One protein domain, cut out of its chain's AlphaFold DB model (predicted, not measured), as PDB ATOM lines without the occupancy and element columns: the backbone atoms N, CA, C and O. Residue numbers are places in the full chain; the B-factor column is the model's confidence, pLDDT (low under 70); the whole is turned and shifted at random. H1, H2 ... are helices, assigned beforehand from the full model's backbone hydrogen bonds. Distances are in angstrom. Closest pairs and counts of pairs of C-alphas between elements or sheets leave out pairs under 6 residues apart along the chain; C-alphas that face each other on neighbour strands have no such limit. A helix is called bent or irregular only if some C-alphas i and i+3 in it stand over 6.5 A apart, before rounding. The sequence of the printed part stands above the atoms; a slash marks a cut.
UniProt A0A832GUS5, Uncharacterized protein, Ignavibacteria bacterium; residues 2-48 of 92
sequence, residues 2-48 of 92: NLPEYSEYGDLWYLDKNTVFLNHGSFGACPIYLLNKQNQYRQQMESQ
ATOM      1  N   ASN A   2      17.990 -15.097  -3.645       81.69
ATOM      2  CA  ASN A   2      16.753 -14.777  -2.922       81.69
ATOM      3  C   ASN A   2      15.764 -14.142  -3.902       81.69
ATOM      4  O   ASN A   2      16.165 -13.299  -4.706       81.69
ATOM      5  N   LEU A   3      14.504 -14.572  -3.857       80.06
ATOM      6  CA  LEU A   3      13.443 -13.927  -4.624       80.06
ATOM      7  C   LEU A   3      13.187 -12.524  -4.038       80.06
ATOM      8  O   LEU A   3      13.332 -12.350  -2.827       80.06
ATOM      9  N   PRO A   4      12.843 -11.523  -4.868       84.94
ATOM     10  CA  PRO A   4      12.402 -10.226  -4.375       84.94
ATOM     11  C   PRO A   4      11.140 -10.378  -3.522       84.94
ATOM     12  O   PRO A   4      10.277 -11.209  -3.816       84.94
ATOM     13  N   GLU A   5      11.024  -9.558  -2.480       84.38
ATOM     14  CA  GLU A   5       9.811  -9.515  -1.670       84.38
ATOM     15  C   GLU A   5       8.661  -8.859  -2.441       84.38
ATOM     16  O   GLU A   5       8.847  -7.896  -3.192       84.38
ATOM     17  N   TYR A   6       7.455  -9.389  -2.247       85.50
ATOM     18  CA  TYR A   6       6.237  -8.771  -2.753       85.50
ATOM     19  C   TYR A   6       5.933  -7.486  -1.974       85.50
ATOM     20  O   TYR A   6       6.133  -7.419  -0.764       85.50
ATOM     21  N   SER A   7       5.378  -6.479  -2.656       89.19
ATOM     22  CA  SER A   7       4.774  -5.325  -1.978       89.19
ATOM     23  C   SER A   7       3.607  -5.761  -1.085       89.19
ATOM     24  O   SER A   7       2.988  -6.789  -1.365       89.19
ATOM     25  N   GLU A   8       3.200  -4.910  -0.141       90.19
ATOM     26  CA  GLU A   8       2.000  -5.110   0.696       90.19
ATOM     27  C   GLU A   8       0.727  -5.420  -0.113       90.19
ATOM     28  O   GLU A   8      -0.145  -6.165   0.326       90.19
ATOM     29  N   TYR A   9       0.636  -4.921  -1.349       91.31
ATOM     30  CA  TYR A   9      -0.504  -5.190  -2.215       91.31
ATOM     31  C   TYR A   9      -0.541  -6.626  -2.742       91.31
ATOM     32  O   TYR A   9      -1.603  -7.085  -3.142       91.31
ATOM     33  N   GLY A  10       0.569  -7.370  -2.724       91.25
ATOM     34  CA  GLY A  10       0.646  -8.725  -3.274       91.25
ATOM     35  C   GLY A  10      -0.330  -9.714  -2.629       91.25
ATOM     36  O   GLY A  10      -0.632 -10.743  -3.230       91.25
ATOM     37  N   ASP A  11      -0.836  -9.417  -1.432       92.56
ATOM     38  CA  ASP A  11      -1.844 -10.219  -0.728       92.56
ATOM     39  C   ASP A  11      -3.272  -9.991  -1.239       92.56
ATOM     40  O   ASP A  11      -4.173 -10.770  -0.940       92.56
ATOM     41  N   LEU A  12      -3.485  -8.970  -2.074       95.50
ATOM     42  CA  LEU A  12      -4.756  -8.736  -2.756       95.50
ATOM     43  C   LEU A  12      -4.967  -9.671  -3.954       95.50
ATOM     44  O   LEU A  12      -6.053  -9.649  -4.530       95.50
ATOM     45  N   TRP A  13      -3.978 -10.487  -4.338       95.44
ATOM     46  CA  TRP A  13      -4.054 -11.444  -5.445       95.44
ATOM     47  C   TRP A  13      -3.722 -12.867  -4.987       95.44
ATOM     48  O   TRP A  13      -2.881 -13.075  -4.118       95.44
ATOM     49  N   TYR A  14      -4.299 -13.868  -5.657       94.56
ATOM     50  CA  TYR A  14      -3.965 -15.288  -5.464       94.56
ATOM     51  C   TYR A  14      -2.669 -15.724  -6.183       94.56
ATOM     52  O   TYR A  14      -2.561 -16.864  -6.630       94.56
ATOM     53  N   LEU A  15      -1.697 -14.823  -6.353       92.19
ATOM     54  CA  LEU A  15      -0.422 -15.169  -6.992       92.19
ATOM     55  C   LEU A  15       0.358 -16.161  -6.116       92.19
ATOM     56  O   LEU A  15       0.421 -16.002  -4.895       92.19
ATOM     57  N   ASP A  16       0.976 -17.164  -6.744       90.75
ATOM     58  CA  ASP A  16       1.880 -18.088  -6.057       90.75
ATOM     59  C   ASP A  16       3.093 -17.324  -5.513       90.75
ATOM     60  O   ASP A  16       3.884 -16.752  -6.265       90.75
ATOM     61  N   LYS A  17       3.251 -17.343  -4.187       87.50
ATOM     62  CA  LYS A  17       4.308 -16.615  -3.478       87.50
ATOM     63  C   LYS A  17       5.707 -17.188  -3.729       87.50
ATOM     64  O   LYS A  17       6.686 -16.506  -3.444       87.50
ATOM     65  N   ASN A  18       5.815 -18.395  -4.290       88.06
ATOM     66  CA  ASN A  18       7.094 -19.000  -4.680       88.06
ATOM     67  C   ASN A  18       7.532 -18.620  -6.101       88.06
ATOM     68  O   ASN A  18       8.638 -18.963  -6.520       88.06
ATOM     69  N   THR A  19       6.682 -17.908  -6.842       88.69
ATOM     70  CA  THR A  19       6.930 -17.505  -8.224       88.69
ATOM     71  C   THR A  19       7.014 -15.984  -8.301       88.69
ATOM     72  O   THR A  19       6.165 -15.282  -7.763       88.69
ATOM     73  N   VAL A  20       8.019 -15.442  -8.995       89.38
ATOM     74  CA  VAL A  20       8.114 -13.994  -9.256       89.38
ATOM     75  C   VAL A  20       7.390 -13.688 -10.559       89.38
ATOM     76  O   VAL A  20       7.867 -14.024 -11.644       89.38
ATOM     77  N   PHE A  21       6.222 -13.060 -10.461       87.31
ATOM     78  CA  PHE A  21       5.381 -12.792 -11.622       87.31
ATOM     79  C   PHE A  21       5.769 -11.471 -12.303       87.31
ATOM     80  O   PHE A  21       5.345 -10.395 -11.889       87.31
ATOM     81  N   LEU A  22       6.590 -11.551 -13.356       90.12
ATOM     82  CA  LEU A  22       7.126 -10.372 -14.058       90.12
ATOM     83  C   LEU A  22       6.274  -9.903 -15.244       90.12
ATOM     84  O   LEU A  22       6.445  -8.783 -15.716       90.12
ATOM     85  N   ASN A  23       5.361 -10.744 -15.738       91.12
ATOM     86  CA  ASN A  23       4.567 -10.448 -16.929       91.12
ATOM     87  C   ASN A  23       3.066 -10.389 -16.622       91.12
ATOM     88  O   ASN A  23       2.303 -11.297 -16.950       91.12
ATOM     89  N   HIS A  24       2.635  -9.282 -16.018       88.31
ATOM     90  CA  HIS A  24       1.210  -8.993 -15.840       88.31
ATOM     91  C   HIS A  24       0.524  -8.538 -17.138       88.31
ATOM     92  O   HIS A  24      -0.694  -8.621 -17.242       88.31
ATOM     93  N   GLY A  25       1.290  -8.094 -18.140       89.31
ATOM     94  CA  GLY A  25       0.757  -7.514 -19.375       89.31
ATOM     95  C   GLY A  25       0.131  -8.514 -20.349       89.31
ATOM     96  O   GLY A  25      -0.647  -8.096 -21.197       89.31
ATOM     97  N   SER A  26       0.438  -9.814 -20.252       90.00
ATOM     98  CA  SER A  26      -0.154 -10.816 -21.153       90.00
ATOM     99  C   SER A  26      -1.599 -11.168 -20.798       90.00
ATOM    100  O   SER A  26      -2.499 -10.921 -21.590       90.00
ATOM    101  N   PHE A  27      -1.826 -11.757 -19.621       90.56
ATOM    102  CA  PHE A  27      -3.161 -12.205 -19.192       90.56
ATOM    103  C   PHE A  27      -3.665 -11.484 -17.939       90.56
ATOM    104  O   PHE A  27      -4.850 -11.548 -17.622       90.56
ATOM    105  N   GLY A  28      -2.770 -10.807 -17.217       91.44
ATOM    106  CA  GLY A  28      -3.065 -10.227 -15.915       91.44
ATOM    107  C   GLY A  28      -3.386 -11.256 -14.828       91.44
ATOM    108  O   GLY A  28      -3.326 -12.470 -15.013       91.44
ATOM    109  N   ALA A  29      -3.723 -10.730 -13.656       93.81
ATOM    110  CA  ALA A  29      -4.287 -11.462 -12.532       93.81
ATOM    111  C   ALA A  29      -5.353 -10.582 -11.873       93.81
ATOM    112  O   ALA A  29      -5.167  -9.374 -11.707       93.81
ATOM    113  N   CYS A  30      -6.471 -11.184 -11.484       95.69
ATOM    114  CA  CYS A  30      -7.591 -10.455 -10.903       95.69
ATOM    115  C   CYS A  30      -7.447 -10.370  -9.371       95.69
ATOM    116  O   CYS A  30      -7.196 -11.403  -8.741       95.69
ATOM    117  N   PRO A  31      -7.622  -9.187  -8.752       97.06
ATOM    118  CA  PRO A  31      -7.677  -9.071  -7.301       97.06
ATOM    119  C   PRO A  31      -8.771  -9.951  -6.678       97.06
ATOM    120  O   PRO A  31      -9.871 -10.086  -7.218       97.06
ATOM    121  N   ILE A  32      -8.511 -10.484  -5.486       98.12
ATOM    122  CA  ILE A  32      -9.397 -11.391  -4.739       98.12
ATOM    123  C   ILE A  32     -10.789 -10.782  -4.546       98.12
ATOM    124  O   ILE A  32     -11.805 -11.453  -4.734       98.12
ATOM    125  N   TYR A  33     -10.864  -9.491  -4.209       98.06
ATOM    126  CA  TYR A  33     -12.148  -8.829  -3.977       98.06
ATOM    127  C   TYR A  33     -13.000  -8.724  -5.257       98.06
ATOM    128  O   TYR A  33     -14.228  -8.797  -5.178       98.06
ATOM    129  N   LEU A  34     -12.373  -8.613  -6.436       97.81
ATOM    130  CA  LEU A  34     -13.072  -8.616  -7.723       97.81
ATOM    131  C   LEU A  34     -13.552 -10.023  -8.098       97.81
ATOM    132  O   LEU A  34     -14.683 -10.169  -8.560       97.81
ATOM    133  N   LEU A  35     -12.757 -11.061  -7.822       98.38
ATOM    134  CA  LEU A  35     -13.186 -12.458  -7.980       98.38
ATOM    135  C   LEU A  35     -14.402 -12.774  -7.099       98.38
ATOM    136  O   LEU A  35     -15.377 -13.369  -7.561       98.38
ATOM    137  N   ASN A  36     -14.404 -12.304  -5.850       98.44
ATOM    138  CA  ASN A  36     -15.555 -12.442  -4.958       98.44
ATOM    139  C   ASN A  36     -16.795 -11.737  -5.522       98.44
ATOM    140  O   ASN A  36     -17.894 -12.290  -5.472       98.44
ATOM    141  N   LYS A  37     -16.628 -10.548  -6.114       98.12
ATOM    142  CA  LYS A  37     -17.733  -9.834  -6.761       98.12
ATOM    143  C   LYS A  37     -18.273 -10.587  -7.979       98.12
ATOM    144  O   LYS A  37     -19.488 -10.691  -8.136       98.12
ATOM    145  N   GLN A  38     -17.396 -11.163  -8.798       97.88
ATOM    146  CA  GLN A  38     -17.788 -12.013  -9.923       97.88
ATOM    147  C   GLN A  38     -18.588 -13.239  -9.454       97.88
ATOM    148  O   GLN A  38     -19.618 -13.567 -10.041       97.88
ATOM    149  N   ASN A  39     -18.157 -13.887  -8.368       98.44
ATOM    150  CA  ASN A  39     -18.877 -15.018  -7.781       98.44
ATOM    151  C   ASN A  39     -20.270 -14.621  -7.276       98.44
ATOM    152  O   ASN A  39     -21.221 -15.372  -7.482       98.44
ATOM    153  N   GLN A  40     -20.422 -13.431  -6.687       98.12
ATOM    154  CA  GLN A  40     -21.736 -12.911  -6.295       98.12
ATOM    155  C   GLN A  40     -22.664 -12.736  -7.501       98.12
ATOM    156  O   GLN A  40     -23.823 -13.135  -7.431       98.12
ATOM    157  N   TYR A  41     -22.171 -12.187  -8.617       97.31
ATOM    158  CA  TYR A  41     -22.977 -12.067  -9.837       97.31
ATOM    159  C   TYR A  41     -23.387 -13.430 -10.396       97.31
ATOM    160  O   TYR A  41     -24.531 -13.599 -10.809       97.31
ATOM    161  N   ARG A  42     -22.498 -14.428 -10.330       98.31
ATOM    162  CA  ARG A  42     -22.830 -15.806 -10.710       98.31
ATOM    163  C   ARG A  42     -23.928 -16.383  -9.820       98.31
ATOM    164  O   ARG A  42     -24.910 -16.900 -10.328       98.31
ATOM    165  N   GLN A  43     -23.811 -16.239  -8.502       98.38
ATOM    166  CA  GLN A  43     -24.844 -16.689  -7.563       98.38
ATOM    167  C   GLN A  43     -26.194 -15.999  -7.811       98.38
ATOM    168  O   GLN A  43     -27.229 -16.658  -7.783       98.38
ATOM    169  N   GLN A  44     -26.195 -14.690  -8.089       97.19
ATOM    170  CA  GLN A  44     -27.407 -13.939  -8.431       97.19
ATOM    171  C   GLN A  44     -28.055 -14.466  -9.714       97.19
ATOM    172  O   GLN A  44     -29.255 -14.741  -9.715       97.19
ATOM    173  N   MET A  45     -27.254 -14.665 -10.763       98.19
ATOM    174  CA  MET A  45     -27.692 -15.249 -12.028       98.19
ATOM    175  C   MET A  45     -28.325 -16.627 -11.817       98.19
ATOM    176  O   MET A  45     -29.464 -16.824 -12.218       98.19
ATOM    177  N   GLU A  46     -27.644 -17.541 -11.122       98.38
ATOM    178  CA  GLU A  46     -28.148 -18.900 -10.870       98.38
ATOM    179  C   GLU A  46     -29.397 -18.918  -9.975       98.38
ATOM    180  O   GLU A  46     -30.274 -19.763 -10.138       98.38
ATOM    181  N   SER A  47     -29.520 -17.971  -9.037       98.38
ATOM    182  CA  SER A  47     -30.671 -17.914  -8.126       98.38
ATOM    183  C   SER A  47     -31.984 -17.553  -8.828       98.38
ATOM    184  O   SER A  47     -33.053 -17.980  -8.387       98.38
ATOM    185  N   GLN A  48     -31.924 -16.754  -9.902       98.12
ATOM    186  CA  GLN A  48     -33.110 -16.340 -10.653       98.12
ATOM    187  C   GLN A  48     -32.769 -15.917 -12.102       98.12
ATOM    188  O   GLN A  48     -32.875 -14.732 -12.441       98.12
TER     189      GLN A  48
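AT A GLANCE: This is residues 2 to 48 of the 92 residues of an uncharacterized protein of Ignavibacteria bacterium (UniProt A0A832GUS5). One long helix, H2, sticks out as an arm with its residues 36 to 47 from a wide loop of chain, residues 13 to 31, which leaves the end of a single short helical turn, H1, and comes back near it. The first residues, 2 to 7, make a tail on the other side of H1, and residues 22 to 28 of the loop stand free. The printed part has 47 residues, with two named helices in the order H1, H2 and no named strand; the class is all helix, though under half of the residues, 21 of 47, are in named elements. It is only just extended, close to loose, with a radius of gyration of the C-alphas of 14.3 A, and spans 50 by 22 by 14 A.

HOW THE PARTS SIT: H1, residues 8 to 12, and H2, residues 32 to 47, are close but not clearly touching, with 2 pairs of C-alphas within 8 A. Their closest C-alphas, those of Leu 12 and Ile 32, are 5.7 A apart, while their centres are 21.2 A apart. In H2 every O i to N i+4 pair is within hydrogen-bond range; in H1 0 of 1 is, beside 1 of 2 O i to N i+3 pairs.

IN THESE COORDINATES: H1 begins at C-alpha 8, (2.000, -5.110, 0.696), and measures 8.4 A from first to last C-alpha. It is irregular, but only just: C-alphas 8 and 11 are 6.6 A apart. H2 runs 22.5 A, from C-alpha 32 at (-9.397, -11.391, -4.739) to C-alpha 47 at (-30.671, -17.914, -8.126).

THE WHOLE: The two C-alphas farthest apart, those of Asn 2 and Gln 48, are 50.5 A apart. The link from H1 to H2, 19 residues, is long. The printed part has no cut. Its mean pLDDT is 92.9, and no printed residue is under 70.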